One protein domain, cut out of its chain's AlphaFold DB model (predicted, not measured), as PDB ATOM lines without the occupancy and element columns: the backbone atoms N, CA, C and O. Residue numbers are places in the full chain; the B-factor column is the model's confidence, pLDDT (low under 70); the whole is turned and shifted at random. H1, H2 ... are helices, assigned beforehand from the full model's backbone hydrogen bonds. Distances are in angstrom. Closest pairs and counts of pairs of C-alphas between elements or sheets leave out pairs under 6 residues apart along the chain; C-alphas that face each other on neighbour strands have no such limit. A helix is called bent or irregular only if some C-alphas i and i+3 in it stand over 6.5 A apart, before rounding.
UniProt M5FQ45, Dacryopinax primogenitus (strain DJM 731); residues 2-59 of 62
ATOM      1  N   THR A   2     -31.101 -33.810  22.792       61.31
ATOM      2  CA  THR A   2     -29.933 -33.941  23.710       61.31
ATOM      3  C   THR A   2     -28.759 -34.802  23.204       61.31
ATOM      4  O   THR A   2     -27.652 -34.713  23.728       61.31
ATOM      5  N   ARG A   3     -28.968 -35.622  22.162       66.88
ATOM      6  CA  ARG A   3     -27.928 -36.480  21.558       66.88
ATOM      7  C   ARG A   3     -27.150 -35.813  20.416       66.88
ATOM      8  O   ARG A   3     -26.097 -36.321  20.051       66.88
ATOM      9  N   GLY A   4     -27.644 -34.701  19.859       73.50
ATOM     10  CA  GLY A   4     -26.937 -33.934  18.818       73.50
ATOM     11  C   GLY A   4     -25.631 -33.357  19.363       73.50
ATOM     12  O   GLY A   4     -24.559 -33.758  18.923       73.50
ATOM     13  N   ASN A   5     -25.725 -32.596  20.460       79.19
ATOM     14  CA  ASN A   5     -24.563 -32.044  21.169       79.19
ATOM     15  C   ASN A   5     -23.560 -33.102  21.656       79.19
ATOM     16  O   ASN A   5     -22.369 -32.815  21.746       79.19
ATOM     17  N   GLN A   6     -24.017 -34.310  22.003       83.38
ATOM     18  CA  GLN A   6     -23.112 -35.400  22.389       83.38
ATOM     19  C   GLN A   6     -22.325 -35.913  21.183       83.38
ATOM     20  O   GLN A   6     -21.107 -36.012  21.260       83.38
ATOM     21  N   ARG A   7     -22.993 -36.141  20.044       86.94
ATOM     22  CA  ARG A   7     -22.311 -36.557  18.811       86.94
ATOM     23  C   ARG A   7     -21.336 -35.506  18.304       86.94
ATOM     24  O   ARG A   7     -20.282 -35.877  17.799       86.94
ATOM     25  N   ASP A   8     -21.680 -34.226  18.406       83.31
ATOM     26  CA  ASP A   8     -20.788 -33.146  17.982       83.31
ATOM     27  C   ASP A   8     -19.553 -33.080  18.892       83.31
ATOM     28  O   ASP A   8     -18.428 -33.069  18.397       83.31
ATOM     29  N   ARG A   9     -19.732 -33.205  20.216       85.19
ATOM     30  CA  ARG A   9     -18.614 -33.336  21.168       85.19
ATOM     31  C   ARG A   9     -17.757 -34.574  20.923       85.19
ATOM     32  O   ARG A   9     -16.536 -34.494  21.042       85.19
ATOM     33  N   ASP A  10     -18.365 -35.707  20.594       87.19
ATOM     34  CA  ASP A  10     -17.629 -36.937  20.306       87.19
ATOM     35  C   ASP A  10     -16.873 -36.833  18.980       87.19
ATOM     36  O   ASP A  10     -15.716 -37.248  18.910       87.19
ATOM     37  N   ARG A  11     -17.458 -36.194  17.956       87.06
ATOM     38  CA  ARG A  11     -16.759 -35.870  16.703       87.06
ATOM     39  C   ARG A  11     -15.586 -34.928  16.947       87.06
ATOM     40  O   ARG A  11     -14.495 -35.206  16.457       87.06
ATOM     41  N   GLU A  12     -15.752 -33.885  17.753       83.06
ATOM     42  CA  GLU A  12     -14.648 -32.996  18.133       83.06
ATOM     43  C   GLU A  12     -13.545 -33.726  18.909       83.06
ATOM     44  O   GLU A  12     -12.359 -33.536  18.633       83.06
ATOM     45  N   ARG A  13     -13.904 -34.577  19.879       82.88
ATOM     46  CA  ARG A  13     -12.934 -35.385  20.635       82.88
ATOM     47  C   ARG A  13     -12.193 -36.358  19.723       82.88
ATOM     48  O   ARG A  13     -10.976 -36.488  19.839       82.88
ATOM     49  N   ALA A  14     -12.904 -37.006  18.802       83.12
ATOM     50  CA  ALA A  14     -12.321 -37.913  17.824       83.12
ATOM     51  C   ALA A  14     -11.371 -37.172  16.874       83.12
ATOM     52  O   ALA A  14     -10.251 -37.635  16.673       83.12
ATOM     53  N   GLN A  15     -11.753 -35.997  16.364       79.62
ATOM     54  CA  GLN A  15     -10.894 -35.158  15.520       79.62
ATOM     55  C   GLN A  15      -9.649 -34.656  16.260       79.62
ATOM     56  O   GLN A  15      -8.547 -34.696  15.718       79.62
ATOM     57  N   LYS A  16      -9.781 -34.239  17.524       73.25
ATOM     58  CA  LYS A  16      -8.632 -33.836  18.355       73.25
ATOM     59  C   LYS A  16      -7.677 -35.006  18.602       73.25
ATOM     60  O   LYS A  16      -6.460 -34.826  18.565       73.25
ATOM     61  N   LYS A  17      -8.209 -36.215  18.805       72.50
ATOM     62  CA  LYS A  17      -7.411 -37.430  19.020       72.50
ATOM     63  C   LYS A  17      -6.717 -37.906  17.739       72.50
ATOM     64  O   LYS A  17      -5.542 -38.258  17.785       72.50
ATOM     65  N   THR A  18      -7.392 -37.868  16.592       68.06
ATOM     66  CA  THR A  18      -6.788 -38.221  15.295       68.06
ATOM     67  C   THR A  18      -5.799 -37.158  14.817       68.06
ATOM     68  O   THR A  18      -4.754 -37.505  14.273       68.06
ATOM     69  N   GLY A  19      -6.055 -35.879  15.100       61.16
ATOM     70  CA  GLY A  19      -5.101 -34.788  14.896       61.16
ATOM     71  C   GLY A  19      -3.852 -34.926  15.770       61.16
ATOM     72  O   GLY A  19      -2.751 -34.652  15.306       61.16
ATOM     73  N   ALA A  20      -3.988 -35.433  17.002       60.25
ATOM     74  CA  ALA A  20      -2.846 -35.766  17.856       60.25
ATOM     75  C   ALA A  20      -2.036 -36.968  17.339       60.25
ATOM     76  O   ALA A  20      -0.817 -36.969  17.482       60.25
ATOM     77  N   ALA A  21      -2.688 -37.945  16.701       60.72
ATOM     78  CA  ALA A  21      -2.030 -39.092  16.068       60.72
ATOM     79  C   ALA A  21      -1.317 -38.737  14.747       60.72
ATOM     80  O   ALA A  21      -0.385 -39.430  14.353       60.72
ATOM     81  N   LYS A  22      -1.736 -37.652  14.081       60.31
ATOM     82  CA  LYS A  22      -1.112 -37.102  12.864       60.31
ATOM     83  C   LYS A  22      -0.164 -35.935  13.135       60.31
ATOM     84  O   LYS A  22       0.272 -35.290  12.181       60.31
ATOM     85  N   LYS A  23       0.150 -35.627  14.401       62.22
ATOM     86  CA  LYS A  23       1.183 -34.627  14.686       62.22
ATOM     87  C   LYS A  23       2.465 -35.089  13.992       62.22
ATOM     88  O   LYS A  23       2.852 -36.244  14.200       62.22
ATOM     89  N   PRO A  24       3.088 -34.239  13.152       64.06
ATOM     90  CA  PRO A  24       4.360 -34.582  12.543       64.06
ATOM     91  C   PRO A  24       5.292 -34.999  13.671       64.06
ATOM     92  O   PRO A  24       5.255 -34.413  14.756       64.06
ATOM     93  N   LYS A  25       6.043 -36.077  13.445       63.69
ATOM     94  CA  LYS A  25       7.004 -36.584  14.416       63.69
ATOM     95  C   LYS A  25       8.011 -35.464  14.627       63.69
ATOM     96  O   LYS A  25       8.868 -35.241  13.781       63.69
ATOM     97  N   GLU A  26       7.786 -34.699  15.688       59.59
ATOM     98  CA  GLU A  26       8.616 -33.587  16.116       59.59
ATOM     99  C   GLU A  26      10.046 -34.125  16.132       59.59
ATOM    100  O   GLU A  26      10.339 -35.077  16.865       59.59
ATOM    101  N   SER A  27      10.891 -33.635  15.220       59.97
ATOM    102  CA  SER A  27      12.279 -34.077  15.135       59.97
ATOM    103  C   SER A  27      12.916 -33.910  16.514       59.97
ATOM    104  O   SER A  27      12.524 -33.030  17.277       59.97
ATOM    105  N   ASN A  28      13.895 -34.742  16.876       60.69
ATOM    106  CA  ASN A  28      14.498 -34.695  18.219       60.69
ATOM    107  C   ASN A  28      14.929 -33.272  18.644       60.69
ATOM    108  O   ASN A  28      14.853 -32.925  19.820       60.69
ATOM    109  N   THR A  29      15.272 -32.423  17.673       62.88
ATOM    110  CA  THR A  29      15.549 -30.994  17.845       62.88
ATOM    111  C   THR A  29      14.359 -30.179  18.372       62.88
ATOM    112  O   THR A  29      14.545 -29.365  19.273       62.88
ATOM    113  N   SER A  30      13.130 -30.398  17.896       68.69
ATOM    114  CA  SER A  30      11.954 -29.649  18.363       68.69
ATOM    115  C   SER A  30      11.444 -30.133  19.723       68.69
ATOM    116  O   SER A  30      10.909 -29.339  20.499       68.69
ATOM    117  N   LEU A  31      11.677 -31.400  20.082       72.75
ATOM    118  CA  LEU A  31      11.460 -31.881  21.452       72.75
ATOM    119  C   LEU A  31      12.450 -31.257  22.441       72.75
ATOM    120  O   LEU A  31      12.055 -30.899  23.549       72.75
ATOM    121  N   GLN A  32      13.714 -31.113  22.050       73.19
ATOM    122  CA  GLN A  32      14.736 -30.496  22.890       73.19
ATOM    123  C   GLN A  32      14.459 -29.002  23.107       73.19
ATOM    124  O   GLN A  32      14.414 -28.562  24.250       73.19
ATOM    125  N   GLN A  33      14.095 -28.267  22.052       77.94
ATOM    126  CA  GLN A  33      13.672 -26.865  22.157       77.94
ATOM    127  C   GLN A  33      12.423 -26.673  23.032       77.94
ATOM    128  O   GLN A  33      12.326 -25.696  23.771       77.94
ATOM    129  N   ARG A  34      11.449 -27.594  22.978       76.38
ATOM    130  CA  ARG A  34      10.284 -27.559  23.884       76.38
ATOM    131  C   ARG A  34      10.706 -27.771  25.337       76.38
ATOM    132  O   ARG A  34      10.292 -27.002  26.193       76.38
ATOM    133  N   LYS A  35      11.566 -28.761  25.603       78.38
ATOM    134  CA  LYS A  35      12.107 -29.021  26.947       78.38
ATOM    135  C   LYS A  35      12.908 -27.836  27.488       78.38
ATOM    136  O   LYS A  35      12.789 -27.539  28.669       78.38
ATOM    137  N   GLU A  36      13.688 -27.163  26.645       77.88
ATOM    138  CA  GLU A  36      14.441 -25.958  27.011       77.88
ATOM    139  C   GLU A  36      13.498 -24.808  27.388       77.88
ATOM    140  O   GLU A  36      13.613 -24.273  28.488       77.88
ATOM    141  N   ARG A  37      12.480 -24.515  26.564       79.56
ATOM    142  CA  ARG A  37      11.455 -23.500  26.890       79.56
ATOM    143  C   ARG A  37      10.668 -23.837  28.155       79.56
ATOM    144  O   ARG A  37      10.393 -22.957  28.966       79.56
ATOM    145  N   ASP A  38      10.306 -25.106  28.340       80.06
ATOM    146  CA  ASP A  38       9.597 -25.560  29.538       80.06
ATOM    147  C   ASP A  38      10.491 -25.445  30.785       80.06
ATOM    148  O   ASP A  38      10.023 -25.040  31.851       80.06
ATOM    149  N   ALA A  39      11.789 -25.742  30.662       81.69
ATOM    150  CA  ALA A  39      12.764 -25.580  31.735       81.69
ATOM    151  C   ALA A  39      12.995 -24.103  32.089       81.69
ATOM    152  O   ALA A  39      13.041 -23.768  33.273       81.69
ATOM    153  N   GLU A  40      13.083 -23.215  31.098       78.88
ATOM    154  CA  GLU A  40      13.164 -21.764  31.297       78.88
ATOM    155  C   GLU A  40      11.906 -21.227  31.978       78.88
ATOM    156  O   GLU A  40      11.999 -20.549  32.999       78.88
ATOM    157  N   ALA A  41      10.718 -21.610  31.506       79.25
ATOM    158  CA  ALA A  41       9.460 -21.219  32.136       79.25
ATOM    159  C   ALA A  41       9.356 -21.729  33.581       79.25
ATOM    160  O   ALA A  41       8.822 -21.037  34.449       79.25
ATOM    161  N   MET A  42       9.875 -22.927  33.868       75.75
ATOM    162  CA  MET A  42       9.948 -23.456  35.230       75.75
ATOM    163  C   MET A  42      10.975 -22.717  36.090       75.75
ATOM    164  O   MET A  42      10.702 -22.517  37.270       75.75
ATOM    165  N   ARG A  43      12.117 -22.288  35.538       76.31
ATOM    166  CA  ARG A  43      13.091 -21.443  36.249       76.31
ATOM    167  C   ARG A  43      12.511 -20.076  36.570       76.31
ATOM    168  O   ARG A  43      12.481 -19.721  37.739       76.31
ATOM    169  N   VAL A  44      11.918 -19.393  35.593       77.31
ATOM    170  CA  VAL A  44      11.250 -18.100  35.811       77.31
ATOM    171  C   VAL A  44      10.117 -18.235  36.829       77.31
ATOM    172  O   VAL A  44       9.983 -17.403  37.719       77.31
ATOM    173  N   LYS A  45       9.317 -19.309  36.770       74.06
ATOM    174  CA  LYS A  45       8.280 -19.572  37.785       74.06
ATOM    175  C   LYS A  45       8.856 -19.863  39.166       74.06
ATOM    176  O   LYS A  45       8.223 -19.492  40.146       74.06
ATOM    177  N   LYS A  46       9.991 -20.558  39.262       73.75
ATOM    178  CA  LYS A  46      10.677 -20.794  40.537       73.75
ATOM    179  C   LYS A  46      11.215 -19.486  41.097       73.75
ATOM    180  O   LYS A  46      10.850 -19.147  42.203       73.75
ATOM    181  N   GLU A  47      11.925 -18.696  40.302       75.06
ATOM    182  CA  GLU A  47      12.427 -17.380  40.709       75.06
ATOM    183  C   GLU A  47      11.297 -16.424  41.105       75.06
ATOM    184  O   GLU A  47      11.414 -15.706  42.093       75.06
ATOM    185  N   ALA A  48      10.176 -16.431  40.380       72.88
ATOM    186  CA  ALA A  48       8.994 -15.656  40.741       72.88
ATOM    187  C   ALA A  48       8.363 -16.146  42.053       72.88
ATOM    188  O   ALA A  48       7.951 -15.331  42.873       72.88
ATOM    189  N   LYS A  49       8.309 -17.466  42.275       70.88
ATOM    190  CA  LYS A  49       7.839 -18.043  43.540       70.88
ATOM    191  C   LYS A  49       8.788 -17.746  44.692       70.88
ATOM    192  O   LYS A  49       8.290 -17.415  45.752       70.88
ATOM    193  N   ASP A  50      10.095 -17.820  44.478       65.88
ATOM    194  CA  ASP A  50      11.127 -17.565  45.484       65.88
ATOM    195  C   ASP A  50      11.181 -16.075  45.856       65.88
ATOM    196  O   ASP A  50      11.344 -15.722  47.020       65.88
ATOM    197  N   LYS A  51      10.964 -15.177  44.887       61.38
ATOM    198  CA  LYS A  51      10.776 -13.740  45.146       61.38
ATOM    199  C   LYS A  51       9.477 -13.468  45.906       61.38
ATOM    200  O   LYS A  51       9.497 -12.708  46.867       61.38
ATOM    201  N   ALA A  52       8.378 -14.119  45.526       58.88
ATOM    202  CA  ALA A  52       7.101 -13.976  46.223       58.88
ATOM    203  C   ALA A  52       7.151 -14.551  47.651       58.88
ATOM    204  O   ALA A  52       6.613 -13.943  48.572       58.88
ATOM    205  N   THR A  53       7.827 -15.684  47.870       57.47
ATOM    206  CA  THR A  53       8.022 -16.237  49.217       57.47
ATOM    207  C   THR A  53       8.959 -15.368  50.048       57.47
ATOM    208  O   THR A  53       8.663 -15.161  51.223       57.47
ATOM    209  N   ALA A  54      10.011 -14.785  49.462       55.78
ATOM    210  CA  ALA A  54      10.873 -13.814  50.140       55.78
ATOM    211  C   ALA A  54      10.124 -12.526  50.541       55.78
ATOM    212  O   ALA A  54      10.317 -12.043  51.656       55.78
ATOM    213  N   GLU A  55       9.222 -12.006  49.701       53.47
ATOM    214  CA  GLU A  55       8.351 -10.877  50.070       53.47
ATOM    215  C   GLU A  55       7.359 -11.245  51.183       53.47
ATOM    216  O   GLU A  55       7.158 -10.461  52.109       53.47
ATOM    217  N   THR A  56       6.786 -12.453  51.171       51.88
ATOM    218  CA  THR A  56       5.885 -12.888  52.258       51.88
ATOM    219  C   THR A  56       6.607 -13.257  53.559       51.88
ATOM    220  O   THR A  56       6.022 -13.122  54.630       51.88
ATOM    221  N   ALA A  57       7.878 -13.671  53.508       50.53
ATOM    222  CA  ALA A  57       8.683 -13.985  54.692       50.53
ATOM    223  C   ALA A  57       9.263 -12.733  55.384       50.53
ATOM    224  O   ALA A  57       9.639 -12.806  56.552       50.53
ATOM    225  N   GLY A  58       9.309 -11.582  54.701       42.69
ATOM    226  CA  GLY A  58       9.755 -10.301  55.267       42.69
ATOM    227  C   GLY A  58       8.661  -9.465  55.947       42.69
ATOM    228  O   GLY A  58       8.980  -8.491  56.622       42.69
ATOM    229  N   GLY A  59       7.381  -9.827  55.793       41.72
ATOM    230  CA  GLY A  59       6.232  -9.049  56.287       41.72
ATOM    231  C   GLY A  59       5.612  -9.535  57.602       41.72
ATOM    232  O   GLY A  59       4.525  -9.093  57.957       41.72
TER     233      GLY A  59
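What this domain is: This is residues 2 to 59 of the 62 residues of a protein of Dacryopinax primogenitus (strain DJM 731) (UniProt M5FQ45). Two straight helices form a wide-open, flat V: H1 is the shorter arm, H2 the longer one, and the six-residue link 22 to 27 lies at the bottom between them. The arms spread away from each other with no C-alpha contact between them, and there is no packed core. The printed part has 58 residues, with two named helices in the order H1, H2 and no named strand; the class is all helix. The whole is extended, with a radius of gyration of the C-alphas of 20.6 A and spans of 57 by 39 by 6 A.

Where its parts are: Residues 2 and 3 come before H1, which holds residues 4 to 21 and is 25.6 A long from first to last C-alpha. It begins at C-alpha 4, (-26.937, -33.934, 18.818), and ends at C-alpha 21, (-2.030, -39.092, 16.068); the largest change is in x. After residues 22 to 27, H2 holds residues 28 to 57 and is 42.3 A long. It begins at C-alpha 28, (14.498, -34.695, 18.219), and ends at C-alpha 57, (8.683, -13.985, 54.692); here z changes most. Residues 58 and 59 follow it.

How they stand to each other: H1 and H2 are apart, with no C-alpha of the one within 8 A of the other. A short link of 6 residues joins them. Neither helix is bent. In H1 and H2 every O i to N i+4 pair is within hydrogen-bond range.

The domain as a whole: The two C-alphas farthest apart are those of Arg 3 and Gly 58, 56.9 A. Residues 2 to 25, 27 to 33 and 35 to 59 stand free. The printed part has no cut and no long link. The mean pLDDT of the printed part is 70.2; residues 2 to 3, 18 to 30 and 50 to 59 are under 70.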